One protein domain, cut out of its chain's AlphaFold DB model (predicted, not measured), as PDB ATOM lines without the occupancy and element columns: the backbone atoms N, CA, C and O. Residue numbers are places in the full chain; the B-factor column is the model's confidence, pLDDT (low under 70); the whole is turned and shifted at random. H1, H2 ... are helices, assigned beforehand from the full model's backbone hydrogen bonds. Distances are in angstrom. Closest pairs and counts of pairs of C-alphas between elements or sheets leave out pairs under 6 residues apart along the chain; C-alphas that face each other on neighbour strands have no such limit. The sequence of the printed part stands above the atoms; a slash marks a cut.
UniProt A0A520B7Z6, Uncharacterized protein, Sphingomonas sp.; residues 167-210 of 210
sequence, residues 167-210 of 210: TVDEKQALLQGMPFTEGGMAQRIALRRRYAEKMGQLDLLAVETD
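AT A GLANCE: This is residues 167 to 210 of the 210 residues of an uncharacterized protein of Sphingomonas sp. (UniProt A0A520B7Z6). A short helix, H1, stands crosswise on one side of the longest helix, H2, which forms the middle; after H2 the printed part folds back into four-residue H3 on the other side. The link to H2 loops round between H1 and H2, and a tail follows H3. The 44 printed residues hold three named helices, H1, H2, H3, and no named strand: all helix, only just compact, close to loose, radius of gyration of the C-alphas 11.2 A, spans 28 by 22 by 14 A.

HOW THE PARTS SIT: H1, residues 168 to 174, is close to but not clearly touching H2, residues 185 to 198; their closest C-alphas, Leu 174 and Leu 191, are 7.2 A apart. Their lines are only just about perpendicular, at 72 degrees. H2 touches H3, residues 202 to 205, with residues 193 to 196 alone; the closest C-alphas, Ala 196 and Leu 202, are 5.5 A apart. H1 and H3 are apart. In H1 and H2 every O i to N i+4 pair is within hydrogen-bond range; H3 is too short for one.

IN THESE COORDINATES: H1 begins at C-alpha 168 (51.605, 68.257, -39.173) and spans 10.0 A, H2 19.9 A, and H3 6.2 A, ending at C-alpha 205 (39.197, 55.632, -22.056).

THE WHOLE: The farthest C-alphas, Asp 169 and Asp 210, are 32.9 A apart. The printed part has no cut and no long link. pLDDT is under 70 in residues 177 to 183 and 201 to 210.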
ATOM      1  N   THR A 167      53.694  68.725 -34.721       86.94
ATOM      2  CA  THR A 167      53.805  69.115 -36.130       86.94
ATOM      3  C   THR A 167      52.771  68.385 -36.997       86.94
ATOM      4  O   THR A 167      52.140  67.411 -36.577       86.94
ATOM      5  N   VAL A 168      52.557  68.870 -38.226       82.62
ATOM      6  CA  VAL A 168      51.605  68.257 -39.173       82.62
ATOM      7  C   VAL A 168      52.013  66.820 -39.514       82.62
ATOM      8  O   VAL A 168      51.163  65.927 -39.486       82.62
ATOM      9  N   ASP A 169      53.309  66.587 -39.728       82.00
ATOM     10  CA  ASP A 169      53.858  65.265 -40.042       82.00
ATOM     11  C   ASP A 169      53.697  64.296 -38.860       82.00
ATOM     12  O   ASP A 169      53.279  63.152 -39.042       82.00
ATOM     13  N   GLU A 170      53.928  64.756 -37.625       84.12
ATOM     14  CA  GLU A 170      53.706  63.949 -36.417       84.12
ATOM     15  C   GLU A 170      52.227  63.599 -36.218       84.12
ATOM     16  O   GLU A 170      51.897  62.465 -35.863       84.12
ATOM     17  N   LYS A 171      51.314  64.545 -36.479       81.88
ATOM     18  CA  LYS A 171      49.865  64.287 -36.433       81.88
ATOM     19  C   LYS A 171      49.466  63.224 -37.454       81.88
ATOM     20  O   LYS A 171      48.731  62.304 -37.102       81.88
ATOM     21  N   GLN A 172      49.959  63.313 -38.689       80.38
ATOM     22  CA  GLN A 172      49.679  62.329 -39.739       80.38
ATOM     23  C   GLN A 172      50.288  60.953 -39.439       80.38
ATOM     24  O   GLN A 172      49.624  59.937 -39.665       80.38
ATOM     25  N   ALA A 173      51.493  60.906 -38.867       82.94
ATOM     26  CA  ALA A 173      52.129  59.665 -38.430       82.94
ATOM     27  C   ALA A 173      51.320  58.970 -37.319       82.94
ATOM     28  O   ALA A 173      51.066  57.765 -37.387       82.94
ATOM     29  N   LEU A 174      50.842  59.730 -36.325       83.19
ATOM     30  CA  LEU A 174      50.011  59.209 -35.233       83.19
ATOM     31  C   LEU A 174      48.621  58.755 -35.700       83.19
ATOM     32  O   LEU A 174      48.047  57.829 -35.120       83.19
ATOM     33  N   LEU A 175      48.097  59.385 -36.752       82.31
ATOM     34  CA  LEU A 175      46.812  59.069 -37.375       82.31
ATOM     35  C   LEU A 175      46.884  57.934 -38.410       82.31
ATOM     36  O   LEU A 175      45.859  57.619 -39.014       82.31
ATOM     37  N   GLN A 176      48.051  57.304 -38.600       76.56
ATOM     38  CA  GLN A 176      48.256  56.136 -39.475       76.56
ATOM     39  C   GLN A 176      47.673  56.312 -40.890       76.56
ATOM     40  O   GLN A 176      47.079  55.396 -41.453       76.56
ATOM     41  N   GLY A 177      47.827  57.506 -41.468       67.06
ATOM     42  CA  GLY A 177      47.365  57.793 -42.830       67.06
ATOM     43  C   GLY A 177      45.922  58.294 -42.945       67.06
ATOM     44  O   GLY A 177      45.461  58.524 -44.062       67.06
ATOM     45  N   MET A 178      45.207  58.536 -41.838       69.50
ATOM     46  CA  MET A 178      43.983  59.343 -41.902       69.50
ATOM     47  C   MET A 178      44.339  60.814 -42.185       69.50
ATOM     48  O   MET A 178      45.167  61.383 -41.465       69.50
ATOM     49  N   PRO A 179      43.726  61.460 -43.197       65.56
ATOM     50  CA  PRO A 179      43.972  62.871 -43.469       65.56
ATOM     51  C   PRO A 179      43.503  63.697 -42.273       65.56
ATOM     52  O   PRO A 179      42.353  63.576 -41.861       65.56
ATOM     53  N   PHE A 180      44.385  64.518 -41.699       65.19
ATOM     54  CA  PHE A 180      44.015  65.413 -40.606       65.19
ATOM     55  C   PHE A 180      43.108  66.528 -41.137       65.19
ATOM     56  O   PHE A 180      43.494  67.296 -42.014       65.19
ATOM     57  N   THR A 181      41.905  66.619 -40.587       69.50
ATOM     58  CA  THR A 181      40.943  67.696 -40.819       69.50
ATOM     59  C   THR A 181      40.629  68.319 -39.470       69.50
ATOM     60  O   THR A 181      40.118  67.634 -38.578       69.50
ATOM     61  N   GLU A 182      40.915  69.609 -39.300       64.44
ATOM     62  CA  GLU A 182      40.567  70.318 -38.067       64.44
ATOM     63  C   GLU A 182      39.078  70.121 -37.735       64.44
ATOM     64  O   GLU A 182      38.201  70.365 -38.561       64.44
ATOM     65  N   GLY A 183      38.793  69.616 -36.530       64.88
ATOM     66  CA  GLY A 183      37.425  69.342 -36.072       64.88
ATOM     67  C   GLY A 183      36.882  67.934 -36.362       64.88
ATOM     68  O   GLY A 183      35.767  67.631 -35.941       64.88
ATOM     69  N   GLY A 184      37.646  67.042 -37.002       77.62
ATOM     70  CA  GLY A 184      37.235  65.653 -37.229       77.62
ATOM     71  C   GLY A 184      37.114  64.845 -35.927       77.62
ATOM     72  O   GLY A 184      38.120  64.537 -35.284       77.62
ATOM     73  N   MET A 185      35.893  64.447 -35.546       74.94
ATOM     74  CA  MET A 185      35.635  63.707 -34.297       74.94
ATOM     75  C   MET A 185      36.422  62.385 -34.221       74.94
ATOM     76  O   MET A 185      37.044  62.097 -33.200       74.94
ATOM     77  N   ALA A 186      36.485  61.624 -35.319       76.88
ATOM     78  CA  ALA A 186      37.217  60.354 -35.387       76.88
ATOM     79  C   ALA A 186      38.734  60.520 -35.163       76.88
ATOM     80  O   ALA A 186      39.355  59.726 -34.460       76.88
ATOM     81  N   GLN A 187      39.326  61.593 -35.696       78.62
ATOM     82  CA  GLN A 187      40.749  61.903 -35.505       78.62
ATOM     83  C   GLN A 187      41.028  62.346 -34.072       78.62
ATOM     84  O   GLN A 187      42.039  61.961 -33.489       78.62
ATOM     85  N   ARG A 188      40.112  63.116 -33.471       81.44
ATOM     86  CA  ARG A 188      40.228  63.536 -32.072       81.44
ATOM     87  C   ARG A 188      40.157  62.342 -31.118       81.44
ATOM     88  O   ARG A 188      40.943  62.295 -30.178       81.44
ATOM     89  N   ILE A 189      39.284  61.367 -31.385       82.06
ATOM     90  CA  ILE A 189      39.210  60.098 -30.636       82.06
ATOM     91  C   ILE A 189      40.511  59.296 -30.800       82.06
ATOM     92  O   ILE A 189      41.091  58.856 -29.807       82.06
ATOM     93  N   ALA A 190      41.024  59.160 -32.027       82.44
ATOM     94  CA  ALA A 190      42.283  58.457 -32.283       82.44
ATOM     95  C   ALA A 190      43.480  59.117 -31.568       82.44
ATOM     96  O   ALA A 190      44.274  58.431 -30.924       82.44
ATOM     97  N   LEU A 191      43.578  60.450 -31.604       84.88
ATOM     98  CA  LEU A 191      44.617  61.203 -30.895       84.88
ATOM     99  C   LEU A 191      44.466  61.107 -29.374       84.88
ATOM    100  O   LEU A 191      45.474  61.001 -28.681       84.88
ATOM    101  N   ARG A 192      43.237  61.099 -28.840       84.88
ATOM    102  CA  ARG A 192      42.990  60.859 -27.407       84.88
ATOM    103  C   ARG A 192      43.493  59.487 -26.972       84.88
ATOM    104  O   ARG A 192      44.116  59.390 -25.920       84.88
ATOM    105  N   ARG A 193      43.302  58.453 -27.799       84.00
ATOM    106  CA  ARG A 193      43.838  57.107 -27.547       84.00
ATOM    107  C   ARG A 193      45.360  57.111 -27.443       84.00
ATOM    108  O   ARG A 193      45.905  56.603 -26.471       84.00
ATOM    109  N   ARG A 194      46.036  57.770 -28.388       85.00
ATOM    110  CA  ARG A 194      47.502  57.928 -28.371       85.00
ATOM    111  C   ARG A 194      47.997  58.748 -27.185       85.00
ATOM    112  O   ARG A 194      49.029  58.427 -26.603       85.00
ATOM    113  N   TYR A 195      47.259  59.787 -26.809       84.94
ATOM    114  CA  TYR A 195      47.569  60.588 -25.632       84.94
ATOM    115  C   TYR A 195      47.453  59.764 -24.339       84.94
ATOM    116  O   TYR A 195      48.361  59.801 -23.514       84.94
ATOM    117  N   ALA A 196      46.399  58.960 -24.189       83.12
ATOM    118  CA  ALA A 196      46.229  58.076 -23.035       83.12
ATOM    119  C   ALA A 196      47.294  56.968 -22.973       83.12
ATOM    120  O   ALA A 196      47.822  56.697 -21.896       83.12
ATOM    121  N   GLU A 197      47.662  56.379 -24.117       84.31
ATOM    122  CA  GLU A 197      48.790  55.441 -24.224       84.31
ATOM    123  C   GLU A 197      50.100  56.094 -23.755       84.31
ATOM    124  O   GLU A 197      50.824  55.519 -22.944       84.31
ATOM    125  N   LYS A 198      50.376  57.331 -24.195       81.75
ATOM    126  CA  LYS A 198      51.567  58.098 -23.796       81.75
ATOM    127  C   LYS A 198      51.595  58.423 -22.298       81.75
ATOM    128  O   LYS A 198      52.665  58.416 -21.697       81.75
ATOM    129  N   MET A 199      50.440  58.718 -21.705       80.81
ATOM    130  CA  MET A 199      50.318  59.049 -20.282       80.81
ATOM    131  C   MET A 199      50.252  57.808 -19.374       80.81
ATOM    132  O   MET A 199      50.171  57.959 -18.158       80.81
ATOM    133  N   GLY A 200      50.275  56.590 -19.935       72.75
ATOM    134  CA  GLY A 200      50.120  55.350 -19.167       72.75
ATOM    135  C   GLY A 200      48.722  55.186 -18.551       72.75
ATOM    136  O   GLY A 200      48.573  54.510 -17.540       72.75
ATOM    137  N   GLN A 201      47.703  55.819 -19.140       67.06
ATOM    138  CA  GLN A 201      46.332  55.927 -18.622       67.06
ATOM    139  C   GLN A 201      45.308  55.206 -19.517       67.06
ATOM    140  O   GLN A 201      44.237  55.737 -19.813       67.06
ATOM    141  N   LEU A 202      45.619  53.988 -19.970       56.81
ATOM    142  CA  LEU A 202      44.726  53.206 -20.842       56.81
ATOM    143  C   LEU A 202      43.346  52.910 -20.210       56.81
ATOM    144  O   LEU A 202      42.360  52.846 -20.941       56.81
ATOM    145  N   ASP A 203      43.251  52.834 -18.878       53.81
ATOM    146  CA  ASP A 203      41.998  52.545 -18.154       53.81
ATOM    147  C   ASP A 203      40.963  53.688 -18.172       53.81
ATOM    148  O   ASP A 203      39.777  53.449 -17.959       53.81
ATOM    149  N   LEU A 204      41.360  54.936 -18.457       50.44
ATOM    150  CA  LEU A 204      40.444  56.091 -18.422       50.44
ATOM    151  C   LEU A 204      39.608  56.271 -19.701       50.44
ATOM    152  O   LEU A 204      38.658  57.051 -19.698       50.44
ATOM    153  N   LEU A 205      39.932  55.558 -20.784       51.34
ATOM    154  CA  LEU A 205      39.197  55.632 -22.056       51.34
ATOM    155  C   LEU A 205      38.108  54.560 -22.209       51.34
ATOM    156  O   LEU A 205      37.318  54.639 -23.145       51.34
ATOM    157  N   ALA A 206      38.034  53.581 -21.302       48.56
ATOM    158  CA  ALA A 206      37.039  52.505 -21.355       48.56
ATOM    159  C   ALA A 206      35.612  52.953 -20.967       48.56
ATOM    160  O   ALA A 206      34.667  52.193 -21.134       48.56
ATOM    161  N   VAL A 207      35.444  54.183 -20.466       47.12
ATOM    162  CA  VAL A 207      34.149  54.724 -20.006       47.12
ATOM    163  C   VAL A 207      33.412  55.512 -21.108       47.12
ATOM    164  O   VAL A 207      32.264  55.891 -20.925       47.12
ATOM    165  N   GLU A 208      34.029  55.761 -22.271       45.09
ATOM    166  CA  GLU A 208      33.400  56.516 -23.377       45.09
ATOM    167  C   GLU A 208      32.655  55.624 -24.407       45.09
ATOM    168  O   GLU A 208      32.309  56.119 -25.479       45.09
ATOM    169  N   THR A 209      32.399  54.335 -24.125       36.16
ATOM    170  CA  THR A 209      31.744  53.404 -25.081       36.16
ATOM    171  C   THR A 209      30.368  52.851 -24.683       36.16
ATOM    172  O   THR A 209      29.912  51.937 -25.365       36.16
ATOM    173  N   ASP A 210      29.694  53.412 -23.674       32.97
ATOM    174  CA  ASP A 210      28.268  53.131 -23.397       32.97
ATOM    175  C   ASP A 210      27.367  54.336 -23.718       32.97
ATOM    176  O   ASP A 210      27.690  55.464 -23.270       32.97
TER     177      ASP A 210